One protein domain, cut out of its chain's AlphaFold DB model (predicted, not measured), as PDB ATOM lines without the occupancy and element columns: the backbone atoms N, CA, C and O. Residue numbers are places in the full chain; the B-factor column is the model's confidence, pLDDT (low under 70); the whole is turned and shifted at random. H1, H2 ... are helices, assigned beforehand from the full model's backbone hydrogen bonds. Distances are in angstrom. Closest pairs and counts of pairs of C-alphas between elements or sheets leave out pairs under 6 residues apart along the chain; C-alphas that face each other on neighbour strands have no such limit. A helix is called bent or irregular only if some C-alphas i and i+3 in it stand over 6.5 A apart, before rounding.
ATOM      1  N   ASP A 108      34.280 -10.562  -1.375       74.75
ATOM      2  CA  ASP A 108      33.632 -11.629  -0.606       74.75
ATOM      3  C   ASP A 108      34.408 -11.983   0.666       74.75
ATOM      4  O   ASP A 108      33.817 -12.235   1.715       74.75
ATOM      5  N   GLU A 109      35.742 -11.897   0.630       73.69
ATOM      6  CA  GLU A 109      36.577 -12.075   1.821       73.69
ATOM      7  C   GLU A 109      36.299 -11.016   2.895       73.69
ATOM      8  O   GLU A 109      36.278 -11.326   4.090       73.69
ATOM      9  N   GLN A 110      36.069  -9.760   2.498       76.44
ATOM     10  CA  GLN A 110      35.714  -8.694   3.438       76.44
ATOM     11  C   GLN A 110      34.324  -8.927   4.047       76.44
ATOM     12  O   GLN A 110      34.140  -8.677   5.241       76.44
ATOM     13  N   LEU A 111      33.371  -9.445   3.264       80.00
ATOM     14  CA  LEU A 111      32.037  -9.828   3.743       80.00
ATOM     15  C   LEU A 111      32.097 -10.998   4.736       80.00
ATOM     16  O   LEU A 111      31.464 -10.931   5.790       80.00
ATOM     17  N   LEU A 112      32.902 -12.025   4.455       81.38
ATOM     18  CA  LEU A 112      33.110 -13.164   5.355       81.38
ATOM     19  C   LEU A 112      33.741 -12.738   6.686       81.38
ATOM     20  O   LEU A 112      33.259 -13.119   7.754       81.38
ATOM     21  N   ARG A 113      34.779 -11.892   6.641       78.31
ATOM     22  CA  ARG A 113      35.397 -11.333   7.857       78.31
ATOM     23  C   ARG A 113      34.403 -10.492   8.657       78.31
ATOM     24  O   ARG A 113      34.416 -10.533   9.887       78.31
ATOM     25  N   LEU A 114      33.537  -9.740   7.977       81.88
ATOM     26  CA  LEU A 114      32.486  -8.967   8.629       81.88
ATOM     27  C   LEU A 114      31.466  -9.874   9.336       81.88
ATOM     28  O   LEU A 114      31.155  -9.625  10.502       81.88
ATOM     29  N   ASP A 115      30.983 -10.928   8.674       83.56
ATOM     30  CA  ASP A 115      30.046 -11.892   9.268       83.56
ATOM     31  C   ASP A 115      30.645 -12.571  10.508       83.56
ATOM     32  O   ASP A 115      29.993 -12.665  11.551       83.56
ATOM     33  N   GLU A 116      31.919 -12.966  10.449       83.56
ATOM     34  CA  GLU A 116      32.603 -13.587  11.584       83.56
ATOM     35  C   GLU A 116      32.706 -12.637  12.792       83.56
ATOM     36  O   GLU A 116      32.423 -13.022  13.933       83.56
ATOM     37  N   ILE A 117      33.056 -11.369  12.553       84.00
ATOM     38  CA  ILE A 117      33.122 -10.340  13.598       84.00
ATOM     39  C   ILE A 117      31.735 -10.093  14.215       84.00
ATOM     40  O   ILE A 117      31.621  -9.935  15.437       84.00
ATOM     41  N   ILE A 118      30.679 -10.081  13.399       84.50
ATOM     42  CA  ILE A 118      29.297  -9.916  13.870       84.50
ATOM     43  C   ILE A 118      28.876 -11.114  14.727       84.50
ATOM     44  O   ILE A 118      28.404 -10.912  15.848       84.50
ATOM     45  N   LYS A 119      29.117 -12.347  14.266       85.38
ATOM     46  CA  LYS A 119      28.816 -13.580  15.015       85.38
ATOM     47  C   LYS A 119      29.515 -13.624  16.368       85.38
ATOM     48  O   LYS A 119      28.877 -13.915  17.381       85.38
ATOM     49  N   ARG A 120      30.803 -13.264  16.423       82.38
ATOM     50  CA  ARG A 120      31.548 -13.177  17.692       82.38
ATOM     51  C   ARG A 120      30.935 -12.151  18.644       82.38
ATOM     52  O   ARG A 120      30.871 -12.394  19.849       82.38
ATOM     53  N   LYS A 121      30.457 -11.018  18.126       78.94
ATOM     54  CA  LYS A 121      29.800  -9.998  18.950       78.94
ATOM     55  C   LYS A 121      28.435 -10.445  19.466       78.94
ATOM     56  O   LYS A 121      28.153 -10.219  20.639       78.94
ATOM     57  N   ILE A 122      27.631 -11.102  18.631       83.25
ATOM     58  CA  ILE A 122      26.356 -11.708  19.037       83.25
ATOM     59  C   ILE A 122      26.598 -12.707  20.175       83.25
ATOM     60  O   ILE A 122      25.967 -12.605  21.223       83.25
ATOM     61  N   ALA A 123      27.575 -13.606  20.015       81.25
ATOM     62  CA  ALA A 123      27.918 -14.598  21.031       81.25
ATOM     63  C   ALA A 123      28.358 -13.957  22.362       81.25
ATOM     64  O   ALA A 123      27.973 -14.424  23.435       81.25
ATOM     65  N   ALA A 124      29.124 -12.862  22.312       77.50
ATOM     66  CA  ALA A 124      29.511 -12.109  23.504       77.50
ATOM     67  C   ALA A 124      28.310 -11.420  24.184       77.50
ATOM     68  O   ALA A 124      28.207 -11.407  25.412       77.50
ATOM     69  N   GLU A 125      27.381 -10.865  23.401       74.56
ATOM     70  CA  GLU A 125      26.165 -10.217  23.906       74.56
ATOM     71  C   GLU A 125      25.196 -11.236  24.534       74.56
ATOM     72  O   GLU A 125      24.591 -10.973  25.576       74.56
ATOM     73  N   GLU A 126      25.108 -12.433  23.957       75.81
ATOM     74  CA  GLU A 126      24.301 -13.539  24.469       75.81
ATOM     75  C   GLU A 126      24.905 -14.174  25.729       75.81
ATOM     76  O   GLU A 126      24.181 -14.470  26.682       75.81
ATOM     77  N   TYR A 127      26.233 -14.293  25.798       70.38
ATOM     78  CA  TYR A 127      26.932 -14.709  27.014       70.38
ATOM     79  C   TYR A 127      26.656 -13.752  28.184       70.38
ATOM     80  O   TYR A 127      26.303 -14.200  29.275       70.38
ATOM     81  N   ASN A 128      26.704 -12.438  27.943       64.06
ATOM     82  CA  ASN A 128      26.409 -11.426  28.963       64.06
ATOM     83  C   ASN A 128      24.936 -11.426  29.415       64.06
ATOM     84  O   ASN A 128      24.627 -10.985  30.521       64.06
ATOM     85  N   ARG A 129      24.019 -11.955  28.596       63.16
ATOM     86  CA  ARG A 129      22.596 -12.118  28.936       63.16
ATOM     87  C   ARG A 129      22.285 -13.334  29.807       63.16
ATOM     88  O   ARG A 129      21.174 -13.410  30.329       63.16
ATOM     89  N   LYS A 130      23.223 -14.272  29.997       59.31
ATOM     90  CA  LYS A 130      22.988 -15.522  30.750       59.31
ATOM     91  C   LYS A 130      22.703 -15.337  32.243       59.31
ATOM     92  O   LYS A 130      22.406 -16.324  32.909       59.31
ATOM     93  N   VAL A 131      22.748 -14.114  32.775       58.75
ATOM     94  CA  VAL A 131      22.384 -13.830  34.169       58.75
ATOM     95  C   VAL A 131      21.017 -13.132  34.219       58.75
ATOM     96  O   VAL A 131      20.947 -11.904  34.255       58.75
ATOM     97  N   PRO A 132      19.900 -13.884  34.247       66.56
ATOM     98  CA  PRO A 132      18.553 -13.321  34.229       66.56
ATOM     99  C   PRO A 132      18.108 -12.768  35.589       66.56
ATOM    100  O   PRO A 132      16.930 -12.486  35.759       66.56
ATOM    101  N   LEU A 133      18.999 -12.604  36.576       68.06
ATOM    102  CA  LEU A 133      18.617 -12.163  37.925       68.06
ATOM    103  C   LEU A 133      17.833 -10.845  37.902       68.06
ATOM    104  O   LEU A 133      16.813 -10.722  38.573       68.06
ATOM    105  N   VAL A 134      18.250  -9.894  37.066       72.62
ATOM    106  CA  VAL A 134      17.549  -8.613  36.893       72.62
ATOM    107  C   VAL A 134      16.156  -8.813  36.279       72.62
ATOM    108  O   VAL A 134      15.198  -8.164  36.694       72.62
ATOM    109  N   GLU A 135      16.025  -9.734  35.322       73.44
ATOM    110  CA  GLU A 135      14.751 -10.073  34.675       73.44
ATOM    111  C   GLU A 135      13.788 -10.733  35.675       73.44
ATOM    112  O   GLU A 135      12.628 -10.336  35.773       73.44
ATOM    113  N   VAL A 136      14.284 -11.684  36.472       76.44
ATOM    114  CA  VAL A 136      13.511 -12.396  37.501       76.44
ATOM    115  C   VAL A 136      13.043 -11.434  38.592       76.44
ATOM    116  O   VAL A 136      11.860 -11.414  38.924       76.44
ATOM    117  N   VAL A 137      13.933 -10.585  39.117       79.44
ATOM    118  CA  VAL A 137      13.577  -9.584  40.140       79.44
ATOM    119  C   VAL A 137      12.534  -8.605  39.603       79.44
ATOM    120  O   VAL A 137      11.561  -8.292  40.291       79.44
ATOM    121  N   ARG A 138      12.677  -8.166  38.349       78.50
ATOM    122  CA  ARG A 138      11.692  -7.301  37.695       78.50
ATOM    123  C   ARG A 138      10.337  -7.997  37.553       78.50
ATOM    124  O   ARG A 138       9.320  -7.388  37.876       78.50
ATOM    125  N   GLN A 139      10.298  -9.256  37.123       81.31
ATOM    126  CA  GLN A 139       9.046 -10.015  37.016       81.31
ATOM    127  C   GLN A 139       8.376 -10.196  38.382       81.31
ATOM    128  O   GLN A 139       7.175  -9.959  38.507       81.31
ATOM    129  N   LEU A 140       9.152 -10.513  39.420       82.88
ATOM    130  CA  LEU A 140       8.649 -10.622  40.790       82.88
ATOM    131  C   LEU A 140       8.095  -9.290  41.311       82.88
ATOM    132  O   LEU A 140       7.020  -9.279  41.907       82.88
ATOM    133  N   SER A 141       8.757  -8.162  41.030       82.25
ATOM    134  CA  SER A 141       8.271  -6.837  41.449       82.25
ATOM    135  C   SER A 141       6.916  -6.453  40.848       82.25
ATOM    136  O   SER A 141       6.186  -5.674  41.451       82.25
ATOM    137  N   VAL A 142       6.560  -7.015  39.688       85.00
ATOM    138  CA  VAL A 142       5.259  -6.799  39.040       85.00
ATOM    139  C   VAL A 142       4.241  -7.841  39.504       85.00
ATOM    140  O   VAL A 142       3.083  -7.506  39.743       85.00
ATOM    141  N   ALA A 143       4.664  -9.094  39.674       84.62
ATOM    142  CA  ALA A 143       3.788 -10.184  40.089       84.62
ATOM    143  C   ALA A 143       3.279 -10.012  41.529       84.62
ATOM    144  O   ALA A 143       2.086 -10.181  41.771       84.62
ATOM    145  N   ILE A 144       4.146  -9.619  42.471       86.19
ATOM    146  CA  ILE A 144       3.793  -9.502  43.896       86.19
ATOM    147  C   ILE A 144       2.617  -8.527  44.126       86.19
ATOM    148  O   ILE A 144       1.646  -8.935  44.767       86.19
ATOM    149  N   PRO A 145       2.616  -7.289  43.589       85.44
ATOM    150  CA  PRO A 145       1.478  -6.379  43.721       85.44
ATOM    151  C   PRO A 145       0.195  -6.908  43.077       85.44
ATOM    152  O   PRO A 145      -0.879  -6.766  43.656       85.44
ATOM    153  N   ILE A 146       0.290  -7.539  41.901       85.56
ATOM    154  CA  ILE A 146      -0.872  -8.068  41.169       85.56
ATOM    155  C   ILE A 146      -1.525  -9.207  41.958       85.56
ATOM    156  O   ILE A 146      -2.742  -9.218  42.155       85.56
ATOM    157  N   THR A 147      -0.719 -10.139  42.468       87.69
ATOM    158  CA  THR A 147      -1.195 -11.242  43.308       87.69
ATOM    159  C   THR A 147      -1.701 -10.742  44.663       87.69
ATOM    160  O   THR A 147      -2.705 -11.251  45.165       87.69
ATOM    161  N   GLY A 148      -1.063  -9.723  45.245       89.00
ATOM    162  CA  GLY A 148      -1.512  -9.084  46.484       89.00
ATOM    163  C   GLY A 148      -2.875  -8.406  46.332       89.00
ATOM    164  O   GLY A 148      -3.756  -8.601  47.169       89.00
ATOM    165  N   LEU A 149      -3.088  -7.688  45.227       88.81
ATOM    166  CA  LEU A 149      -4.356  -7.030  44.914       88.81
ATOM    167  C   LEU A 149      -5.491  -8.047  44.714       88.81
ATOM    168  O   LEU A 149      -6.582  -7.865  45.253       88.81
ATOM    169  N   LEU A 150      -5.217  -9.160  44.025       89.12
ATOM    170  CA  LEU A 150      -6.177 -10.260  43.889       89.12
ATOM    171  C   LEU A 150      -6.508 -10.909  45.240       89.12
ATOM    172  O   LEU A 150      -7.672 -11.163  45.543       89.12
ATOM    173  N   SER A 151      -5.489 -11.158  46.064       89.75
ATOM    174  CA  SER A 151      -5.662 -11.758  47.391       89.75
ATOM    175  C   SER A 151      -6.506 -10.863  48.302       89.75
ATOM    176  O   SER A 151      -7.393 -11.352  49.001       89.75
ATOM    177  N   TYR A 152      -6.279  -9.547  48.251       90.12
ATOM    178  CA  TYR A 152      -7.073  -8.564  48.985       90.12
ATOM    179  C   TYR A 152      -8.526  -8.519  48.497       90.12
ATOM    180  O   TYR A 152      -9.445  -8.504  49.314       90.12
ATOM    181  N   ALA A 153      -8.754  -8.600  47.182       88.38
ATOM    182  CA  ALA A 153     -10.102  -8.679  46.628       88.38
ATOM    183  C   ALA A 153     -10.871  -9.902  47.163       88.38
ATOM    184  O   ALA A 153     -12.004  -9.764  47.617       88.38
ATOM    185  N   PHE A 154     -10.243 -11.085  47.195       88.81
ATOM    186  CA  PHE A 154     -10.855 -12.287  47.780       88.81
ATOM    187  C   PHE A 154     -11.092 -12.175  49.290       88.81
ATOM    188  O   PHE A 154     -12.075 -12.715  49.801       88.81
ATOM    189  N   PHE A 155     -10.226 -11.464  50.013       91.31
ATOM    190  CA  PHE A 155     -10.430 -11.200  51.434       91.31
ATOM    191  C   PHE A 155     -11.664 -10.318  51.679       91.31
ATOM    192  O   PHE A 155     -12.467 -10.612  52.563       91.31
ATOM    193  N   GLU A 156     -11.880  -9.296  50.851       87.56
ATOM    194  CA  GLU A 156     -13.075  -8.447  50.918       87.56
ATOM    195  C   GLU A 156     -14.363  -9.215  50.562       87.56
ATOM    196  O   GLU A 156     -15.396  -8.992  51.199       87.56
ATOM    197  N   ILE A 157     -14.297 -10.193  49.642       87.75
ATOM    198  CA  ILE A 157     -15.410 -11.135  49.386       87.75
ATOM    199  C   ILE A 157     -15.737 -11.924  50.653       87.75
ATOM    200  O   ILE A 157     -16.897 -11.994  51.058       87.75
ATOM    201  N   ARG A 158     -14.716 -12.499  51.301       89.06
ATOM    202  CA  ARG A 158     -14.886 -13.270  52.540       89.06
ATOM    203  C   ARG A 158     -15.504 -12.428  53.660       89.06
ATOM    204  O   ARG A 158     -16.291 -12.955  54.441       89.06
ATOM    205  N   ASN A 159     -15.175 -11.140  53.723       90.75
ATOM    206  CA  ASN A 159     -15.692 -10.211  54.731       90.75
ATOM    207  C   ASN A 159     -17.097  -9.666  54.413       90.75
ATOM    208  O   ASN A 159     -17.589  -8.803  55.138       90.75
ATOM    209  N   GLY A 160     -17.744 -10.133  53.339       86.50
ATOM    210  CA  GLY A 160     -19.096  -9.717  52.959       86.50
ATOM    211  C   GLY A 160     -19.179  -8.348  52.273       86.50
ATOM    212  O   GLY A 160     -20.278  -7.864  52.016       86.50
ATOM    213  N   LYS A 161     -18.046  -7.724  51.927       85.94
ATOM    214  CA  LYS A 161     -17.988  -6.425  51.233       85.94
ATOM    215  C   LYS A 161     -17.951  -6.620  49.714       85.94
ATOM    216  O   LYS A 161     -16.974  -6.289  49.041       85.94
ATOM    217  N   GLY A 162     -19.036  -7.173  49.170       80.56
ATOM    218  CA  GLY A 162     -19.132  -7.570  47.758       80.56
ATOM    219  C   GLY A 162     -18.903  -6.433  46.753       80.56
ATOM    220  O   GLY A 162     -18.258  -6.651  45.730       80.56
ATOM    221  N   GLU A 163     -19.364  -5.216  47.055       80.19
ATOM    222  CA  GLU A 163     -19.193  -4.043  46.179       80.19
ATOM    223  C   GLU A 163     -17.739  -3.548  46.115       80.19
ATOM    224  O   GLU A 163     -17.246  -3.171  45.053       80.19
ATOM    225  N   HIS A 164     -17.008  -3.593  47.231       77.44
ATOM    226  CA  HIS A 164     -15.581  -3.257  47.229       77.44
ATOM    227  C   HIS A 164     -14.746  -4.345  46.561       77.44
ATOM    228  O   HIS A 164     -13.824  -4.039  45.803       77.44
ATOM    229  N   ALA A 165     -15.090  -5.613  46.781       78.88
ATOM    230  CA  ALA A 165     -14.434  -6.724  46.114       78.88
ATOM    231  C   ALA A 165     -14.598  -6.683  44.588       78.88
ATOM    232  O   ALA A 165     -13.626  -6.903  43.864       78.88
ATOM    233  N   SER A 166     -15.798  -6.377  44.085       76.06
ATOM    234  CA  SER A 166     -16.043  -6.287  42.642       76.06
ATOM    235  C   SER A 166     -15.243  -5.151  41.999       76.06
ATOM    236  O   SER A 166     -14.629  -5.357  40.949       76.06
ATOM    237  N   ALA A 167     -15.149  -3.994  42.663       77.94
ATOM    238  CA  ALA A 167     -14.301  -2.889  42.223       77.94
ATOM    239  C   ALA A 167     -12.809  -3.280  42.185       77.94
ATOM    240  O   ALA A 167     -12.117  -2.988  41.209       77.94
ATOM    241  N   LEU A 168     -12.312  -3.998  43.199       81.62
ATOM    242  CA  LEU A 168     -10.924  -4.479  43.244       81.62
ATOM    243  C   LEU A 168     -10.621  -5.512  42.147       81.62
ATOM    244  O   LEU A 168      -9.546  -5.472  41.546       81.62
ATOM    245  N   ILE A 169     -11.571  -6.398  41.835       79.75
ATOM    246  CA  ILE A 169     -11.453  -7.348  40.716       79.75
ATOM    247  C   ILE A 169     -11.435  -6.609  39.373       79.75
ATOM    248  O   ILE A 169     -10.650  -6.957  38.492       79.75
ATOM    249  N   ALA A 170     -12.253  -5.567  39.203       76.25
ATOM    250  CA  ALA A 170     -12.223  -4.759  37.986       76.25
ATOM    251  C   ALA A 170     -10.849  -4.089  37.794       76.25
ATOM    252  O   ALA A 170     -10.266  -4.173  36.711       76.25
ATOM    253  N   VAL A 171     -10.284  -3.506  38.859       79.44
ATOM    254  CA  VAL A 171      -8.927  -2.929  38.847       79.44
ATOM    255  C   VAL A 171      -7.873  -3.990  38.508       79.44
ATOM    256  O   VAL A 171      -7.003  -3.739  37.674       79.44
ATOM    257  N   TYR A 172      -7.978  -5.193  39.079       82.88
ATOM    258  CA  TYR A 172      -7.091  -6.318  38.768       82.88
ATOM    259  C   TYR A 172      -7.075  -6.659  37.271       82.88
ATOM    260  O   TYR A 172      -6.005  -6.764  36.665       82.88
ATOM    261  N   ILE A 173      -8.259  -6.801  36.665       79.69
ATOM    262  CA  ILE A 173      -8.406  -7.141  35.242       79.69
ATOM    263  C   ILE A 173      -7.770  -6.056  34.364       79.69
ATOM    264  O   ILE A 173      -7.042  -6.375  33.420       79.69
ATOM    265  N   VAL A 174      -7.982  -4.780  34.699       78.81
ATOM    266  CA  VAL A 174      -7.363  -3.651  33.987       78.81
ATOM    267  C   VAL A 174      -5.837  -3.692  34.107       78.81
ATOM    268  O   VAL A 174      -5.146  -3.571  33.092       78.81
ATOM    269  N   CYS A 175      -5.292  -3.922  35.306       79.50
ATOM    270  CA  CYS A 175      -3.847  -4.034  35.517       79.50
ATOM    271  C   CYS A 175      -3.223  -5.159  34.677       79.50
ATOM    272  O   CYS A 175      -2.194  -4.936  34.035       79.50
ATOM    273  N   ILE A 176      -3.851  -6.339  34.618       82.12
ATOM    274  CA  ILE A 176      -3.376  -7.442  33.767       82.12
ATOM    275  C   ILE A 176      -3.435  -7.074  32.287       82.12
ATOM    276  O   ILE A 176      -2.465  -7.311  31.563       82.12
ATOM    277  N   GLY A 177      -4.532  -6.461  31.839       75.88
ATOM    278  CA  GLY A 177      -4.673  -6.010  30.454       75.88
ATOM    279  C   GLY A 177      -3.562  -5.038  30.045       75.88
ATOM    280  O   GLY A 177      -2.956  -5.192  28.979       75.88
ATOM    281  N   ILE A 178      -3.224  -4.085  30.919       78.44
ATOM    282  CA  ILE A 178      -2.115  -3.146  30.703       78.44
ATOM    283  C   ILE A 178      -0.782  -3.897  30.637       78.44
ATOM    284  O   ILE A 178      -0.013  -3.681  29.699       78.44
ATOM    285  N   VAL A 179      -0.506  -4.806  31.578       81.81
ATOM    286  CA  VAL A 179       0.752  -5.574  31.606       81.81
ATOM    287  C   VAL A 179       0.923  -6.409  30.341       81.81
ATOM    288  O   VAL A 179       2.008  -6.399  29.756       81.81
ATOM    289  N   TRP A 180      -0.122  -7.092  29.877       76.75
ATOM    290  CA  TRP A 180      -0.075  -7.844  28.621       76.75
ATOM    291  C   TRP A 180       0.172  -6.947  27.414       76.75
ATOM    292  O   TRP A 180       1.037  -7.260  26.593       76.75
ATOM    293  N   THR A 181      -0.516  -5.810  27.335       72.44
ATOM    294  CA  THR A 181      -0.359  -4.867  26.218       72.44
ATOM    295  C   THR A 181       1.052  -4.285  26.179       72.44
ATOM    296  O   THR A 181       1.713  -4.316  25.140       72.44
ATOM    297  N   VAL A 182       1.560  -3.816  27.323       77.50
ATOM    298  CA  VAL A 182       2.921  -3.275  27.446       77.50
ATOM    299  C   VAL A 182       3.962  -4.357  27.167       77.50
ATOM    300  O   VAL A 182       4.937  -4.087  26.473       77.50
ATOM    301  N   SER A 183       3.758  -5.589  27.637       73.94
ATOM    302  CA  SER A 183       4.681  -6.701  27.368       73.94
ATOM    303  C   SER A 183       4.730  -7.056  25.882       73.94
ATOM    304  O   SER A 183       5.816  -7.239  25.333       73.94
ATOM    305  N   GLY A 184       3.575  -7.102  25.210       70.44
ATOM    306  CA  GLY A 184       3.495  -7.309  23.764       70.44
ATOM    307  C   GLY A 184       4.187  -6.191  22.985       70.44
ATOM    308  O   GLY A 184       4.993  -6.463  22.095       70.44
ATOM    309  N   PHE A 185       3.953  -4.938  23.377       71.62
ATOM    310  CA  PHE A 185       4.601  -3.776  22.773       71.62
ATOM    311  C   PHE A 185       6.123  -3.778  22.985       71.62
ATOM    312  O   PHE A 185       6.884  -3.583  22.040       71.62
ATOM    313  N   LEU A 186       6.594  -4.073  24.200       73.75
ATOM    314  CA  LEU A 186       8.024  -4.194  24.502       73.75
ATOM    315  C   LEU A 186       8.683  -5.332  23.717       73.75
ATOM    316  O   LEU A 186       9.825  -5.186  23.284       73.75
ATOM    317  N   LYS A 187       7.977  -6.451  23.511       71.00
ATOM    318  CA  LYS A 187       8.460  -7.557  22.677       71.00
ATOM    319  C   LYS A 187       8.644  -7.110  21.224       71.00
ATOM    320  O   LYS A 187       9.714  -7.337  20.673       71.00
ATOM    321  N   GLN A 188       7.667  -6.402  20.658       67.31
ATOM    322  CA  GLN A 188       7.790  -5.824  19.315       67.31
ATOM    323  C   GLN A 188       8.935  -4.806  19.234       67.31
ATOM    324  O   GLN A 188       9.717  -4.834  18.295       67.31
ATOM    325  N   LEU A 189       9.112  -3.941  20.239       67.81
ATOM    326  CA  LEU A 189      10.249  -3.012  20.268       67.81
ATOM    327  C   LEU A 189      11.602  -3.731  20.354       67.81
ATOM    328  O   LEU A 189      12.581  -3.263  19.772       67.81
ATOM    329  N   ARG A 190      11.669  -4.866  21.058       67.06
ATOM    330  CA  ARG A 190      12.884  -5.687  21.153       67.06
ATOM    331  C   ARG A 190      13.273  -6.297  19.804       67.06
ATOM    332  O   ARG A 190      14.471  -6.405  19.546       67.06
ATOM    333  N   GLU A 191      12.306  -6.630  18.949       65.00
ATOM    334  CA  GLU A 191      12.543  -7.074  17.561       65.00
ATOM    335  C   GLU A 191      13.183  -5.967  16.695       65.00
ATOM    336  O   GLU A 191      13.859  -6.257  15.717       65.00
ATOM    337  N   PHE A 192      13.094  -4.696  17.103       64.06
ATOM    338  CA  PHE A 192      13.814  -3.568  16.486       64.06
ATOM    339  C   PHE A 192      15.051  -3.122  17.293       64.06
ATOM    340  O   PHE A 192      15.543  -1.997  17.149       64.06
ATOM    341  N   GLY A 193      15.545  -3.984  18.186       69.19
ATOM    342  CA  GLY A 193      16.738  -3.740  18.993       69.19
ATOM    343  C   GLY A 193      18.046  -3.965  18.227       69.19
ATOM    344  O   GLY A 193      18.091  -4.668  17.223       69.19
ATOM    345  N   SER A 194      19.151  -3.422  18.751       65.50
ATOM    346  CA  SER A 194      20.498  -3.563  18.169       65.50
ATOM    347  C   SER A 194      20.924  -5.016  17.960       65.50
ATOM    348  O   SER A 194      21.487  -5.337  16.922       65.50
ATOM    349  N   SER A 195      20.627  -5.892  18.922       73.00
ATOM    350  CA  SER A 195      20.910  -7.328  18.828       73.00
ATOM    351  C   SER A 195      20.117  -7.990  17.692       73.00
ATOM    352  O   SER A 195      20.691  -8.768  16.941       73.00
ATOM    353  N   SER A 196      18.845  -7.617  17.495       72.81
ATOM    354  CA  SER A 196      18.032  -8.126  16.379       72.81
ATOM    355  C   SER A 196      18.595  -7.671  15.032       72.81
ATOM    356  O   SER A 196      18.814  -8.487  14.146       72.81
ATOM    357  N   TYR A 197      18.967  -6.393  14.917       77.19
ATOM    358  CA  TYR A 197      19.603  -5.880  13.705       77.19
ATOM    359  C   TYR A 197      20.949  -6.544  13.398       77.19
ATOM    360  O   TYR A 197      21.272  -6.725  12.232       77.19
ATOM    361  N   LEU A 198      21.739  -6.940  14.404       78.69
ATOM    362  CA  LEU A 198      22.969  -7.705  14.158       78.69
ATOM    363  C   LEU A 198      22.679  -9.088  13.560       78.69
ATOM    364  O   LEU A 198      23.399  -9.509  12.655       78.69
ATOM    365  N   HIS A 199      21.633  -9.770  14.035       79.69
ATOM    366  CA  HIS A 199      21.188 -11.035  13.446       79.69
ATOM    367  C   HIS A 199      20.695 -10.849  12.007       79.69
ATOM    368  O   HIS A 199      21.116 -11.605  11.132       79.69
ATOM    369  N   ASP A 200      19.892  -9.815  11.744       75.56
ATOM    370  CA  ASP A 200      19.407  -9.502  10.393       75.56
ATOM    371  C   ASP A 200      20.563  -9.201   9.430       75.56
ATOM    372  O   ASP A 200      20.595  -9.711   8.313       75.56
ATOM    373  N   ILE A 201      21.550  -8.410   9.868       80.38
ATOM    374  CA  ILE A 201      22.740  -8.087   9.068       80.38
ATOM    375  C   ILE A 201      23.534  -9.362   8.749       80.38
ATOM    376  O   ILE A 201      23.925  -9.551   7.599       80.38
ATOM    377  N   SER A 202      23.763 -10.246   9.727       81.38
ATOM    378  CA  SER A 202      24.470 -11.521   9.499       81.38
ATOM    379  C   SER A 202      23.720 -12.414   8.505       81.38
ATOM    380  O   SER A 202      24.323 -12.969   7.585       81.38
ATOM    381  N   PHE A 203      22.394 -12.493   8.631       79.31
ATOM    382  CA  PHE A 203      21.550 -13.231   7.697       79.31
ATOM    383  C   PHE A 203      21.621 -12.656   6.273       79.31
ATOM    384  O   PHE A 203      21.813 -13.401   5.312       79.31
ATOM    385  N   LEU A 204      21.548 -11.330   6.130       77.44
ATOM    386  CA  LEU A 204      21.665 -10.665   4.831       77.44
ATOM    387  C   LEU A 204      23.042 -10.872   4.194       77.44
ATOM    388  O   LEU A 204      23.108 -11.091   2.990       77.44
ATOM    389  N   ILE A 205      24.132 -10.856   4.969       80.19
ATOM    390  CA  ILE A 205      25.475 -11.152   4.441       80.19
ATOM    391  C   ILE A 205      25.533 -12.578   3.881       80.19
ATOM    392  O   ILE A 205      26.042 -12.782   2.781       80.19
ATOM    393  N   GLN A 206      24.973 -13.558   4.595       78.00
ATOM    394  CA  GLN A 206      24.931 -14.945   4.121       78.00
ATOM    395  C   GLN A 206      24.105 -15.090   2.838       78.00
ATOM    396  O   GLN A 206      24.515 -15.814   1.934       78.00
ATOM    397  N   LEU A 207      22.991 -14.363   2.721       77.06
ATOM    398  CA  LEU A 207      22.210 -14.317   1.483       77.06
ATOM    399  C   LEU A 207      22.974 -13.667   0.324       77.06
ATOM    400  O   LEU A 207      22.915 -14.194  -0.783       77.06
ATOM    401  N   VAL A 208      23.714 -12.572   0.560       78.12
ATOM    402  CA  VAL A 208      24.573 -11.951  -0.470       78.12
ATOM    403  C   VAL A 208      25.597 -12.963  -0.983       78.12
ATOM    404  O   VAL A 208      25.740 -13.127  -2.191       78.12
ATOM    405  N   LEU A 209      26.299 -13.647  -0.076       76.44
ATOM    406  CA  LEU A 209      27.316 -14.637  -0.439       76.44
ATOM    407  C   LEU A 209      26.709 -15.805  -1.226       76.44
ATOM    408  O   LEU A 209      27.296 -16.268  -2.202       76.44
ATOM    409  N   LEU A 210      25.508 -16.244  -0.842       75.62
ATOM    410  CA  LEU A 210      24.781 -17.278  -1.564       75.62
ATOM    411  C   LEU A 210      24.373 -16.810  -2.972       75.62
ATOM    412  O   LEU A 210      24.597 -17.547  -3.930       75.62
ATOM    413  N   GLU A 211      23.835 -15.595  -3.121       75.69
ATOM    414  CA  GLU A 211      23.457 -15.019  -4.425       75.69
ATOM    415  C   GLU A 211      24.669 -14.923  -5.363       75.69
ATOM    416  O   GLU A 211      24.576 -15.335  -6.519       75.69
ATOM    417  N   ILE A 212      25.821 -14.472  -4.849       75.56
ATOM    418  CA  ILE A 212      27.079 -14.421  -5.610       75.56
ATOM    419  C   ILE A 212      27.491 -15.829  -6.055       75.56
ATOM    420  O   ILE A 212      27.734 -16.039  -7.238       75.56
ATOM    421  N   SER A 213      27.473 -16.814  -5.151       70.06
ATOM    422  CA  SER A 213      27.862 -18.192  -5.487       70.06
ATOM    423  C   SER A 213      26.958 -18.845  -6.543       70.06
ATOM    424  O   SER A 213      27.437 -19.552  -7.429       70.06
ATOM    425  N   ILE A 214      25.646 -18.589  -6.485       73.00
ATOM    426  CA  ILE A 214      24.685 -19.095  -7.472       73.00
ATOM    427  C   ILE A 214      24.933 -18.425  -8.822       73.00
ATOM    428  O   ILE A 214      24.910 -19.095  -9.853       73.00
ATOM    429  N   GLN A 215      25.184 -17.116  -8.825       73.50
ATOM    430  CA  GLN A 215      25.423 -16.372 -10.052       73.50
ATOM    431  C   GLN A 215      26.742 -16.771 -10.723       73.50
ATOM    432  O   GLN A 215      26.758 -16.972 -11.935       73.50
ATOM    433  N   GLU A 216      27.808 -16.993  -9.953       73.62
ATOM    434  CA  GLU A 216      29.065 -17.542 -10.471       73.62
ATOM    435  C   GLU A 216      28.888 -18.942 -11.069       73.62
ATOM    436  O   GLU A 216      29.480 -19.246 -12.103       73.62
ATOM    437  N   ASN A 217      28.071 -19.800 -10.452       69.75
ATOM    438  CA  ASN A 217      27.785 -21.130 -10.994       69.75
ATOM    439  C   ASN A 217      26.968 -21.057 -12.293       69.75
ATOM    440  O   ASN A 217      27.300 -21.748 -13.252       69.75
ATOM    441  N   LEU A 218      25.971 -20.172 -12.368       69.19
ATOM    442  CA  LEU A 218      25.191 -19.933 -13.590       69.19
ATOM    443  C   LEU A 218      26.043 -19.346 -14.726       69.19
ATOM    444  O   LEU A 218      25.819 -19.652 -15.897       69.19
ATOM    445  N   GLU A 219      27.005 -18.481 -14.409       66.06
ATOM    446  CA  GLU A 219      27.939 -17.930 -15.395       66.06
ATOM    447  C   GLU A 219      28.940 -18.986 -15.874       66.06
ATOM    448  O   GLU A 219      29.222 -19.045 -17.072       66.06
ATOM    449  N   LYS A 220      29.414 -19.874 -14.991       61.91
ATOM    450  CA  LYS A 220      30.234 -21.034 -15.375       61.91
ATOM    451  C   LYS A 220      29.468 -21.990 -16.290       61.91
ATOM    452  O   LYS A 220      29.989 -22.312 -17.351       61.91
ATOM    453  N   GLU A 221      28.223 -22.337 -15.961       57.84
ATOM    454  CA  GLU A 221      27.370 -23.183 -16.815       57.84
ATOM    455  C   GLU A 221      27.144 -22.559 -18.200       57.84
ATOM    456  O   GLU A 221      27.339 -23.218 -19.218       57.84
ATOM    457  N   LYS A 222      26.827 -21.258 -18.271       58.97
ATOM    458  CA  LYS A 222      26.678 -20.554 -19.559       58.97
ATOM    459  C   LYS A 222      27.973 -20.513 -20.363       58.97
ATOM    460  O   LYS A 222      27.940 -20.613 -21.586       58.97
ATOM    461  N   THR A 223      29.108 -20.334 -19.695       57.12
ATOM    462  CA  THR A 223      30.413 -20.298 -20.362       57.12
ATOM    463  C   THR A 223      30.764 -21.687 -20.899       57.12
ATOM    464  O   THR A 223      31.186 -21.802 -22.046       57.12
ATOM    465  N   GLU A 224      30.503 -22.751 -20.141       57.66
ATOM    466  CA  GLU A 224      30.676 -24.138 -20.590       57.66
ATOM    467  C   GLU A 224      29.728 -24.508 -21.745       57.66
ATOM    468  O   GLU A 224      30.150 -25.180 -22.688       57.66
ATOM    469  N   GLU A 225      28.482 -24.029 -21.744       53.94
ATOM    470  CA  GLU A 225      27.555 -24.198 -22.873       53.94
ATOM    471  C   GLU A 225      28.043 -23.487 -24.146       53.94
ATOM    472  O   GLU A 225      27.976 -24.065 -25.233       53.94
TER     473      GLU A 225
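What this domain is: This is residues 108 to 225 of the 239 residues of an uncharacterized protein of Bacillus wiedmannii (UniProt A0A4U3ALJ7). Four helices make a long, thin shape that is folded back on itself: the printed part runs out along H1 and H2, turns sharply at residues 159 to 161 and comes back along H3 and H4, with H2 and H3 side by side as a hairpin at one end and H1 and H4 side by side at the other. Between these two pairs the shape is open, with residues 127 to 141 and 180 to 194 standing free, and residues 213 to 225 of H4 stick out at the end away from the turn. The printed part has 118 residues, with four named helices in the order H1, H2, H3, H4 and no named strand, and the class is all helix. It is extended, with a radius of gyration of the C-alphas of 26.4 A and spans of 90 by 31 by 16 A.

Where its parts are: H1 is residues 108 to 129, 31.5 A from first to last C-alpha, and begins with C-alpha 108 at (33.632, -11.629, -0.606). H2 is residues 133 to 158, 36.6 A long; it is neither bent nor irregular, but only just: C-alphas 142 and 145 are 6.0 A apart. H3 is residues 162 to 191, 43.8 A long, with C-alpha 162 at (-19.132, -7.570, 47.758). H4 is residues 194 to 225, 46.5 A long, and ends with C-alpha 225 at (27.555, -24.198, -22.873).

How they stand to each other: H1 touches H4, and H4 does so with residues 195 to 209 alone; the closest C-alphas are those of Asp 115 and Ser 202, 5.6 A apart. The two run opposite ways at a shallow tilt of 27 degrees. H1 and H2 are apart. H2 and H3 form a helical hairpin and touch, H2 with residues 146 to 157 alone and H3 with residues 162 to 176 alone; the closest C-alphas are those of Ala 153 and Ala 165, 4.8 A apart. They run opposite ways at a shallow tilt of 19 degrees. H3 and H4 are close but not clearly touching, their closest C-alphas, those of Arg 190 and Ser 196, being 7.4 A apart; they run the same way at a steep tilt of 39 degrees. H1 and H3 are apart, as are H2 and H4. In H1, H3 and H4 every O i to N i+4 pair is within hydrogen-bond range; in H2, 20 of 22 are.

The domain as a whole: The outline is a rod, and the two C-alphas farthest apart, those of Gly 160 and Glu 225, are 90.2 A from each other. The C-alphas of Asp 108 and Glu 225, the first and last printed, are 26.3 A apart. The printed part has no cut, and the links H1 to H2, H2 to H3 and H3 to H4 are tight. The mean pLDDT of the printed part is 76.9, and residues 128 to 133, 188 to 194 and 217 to 225 are under 70.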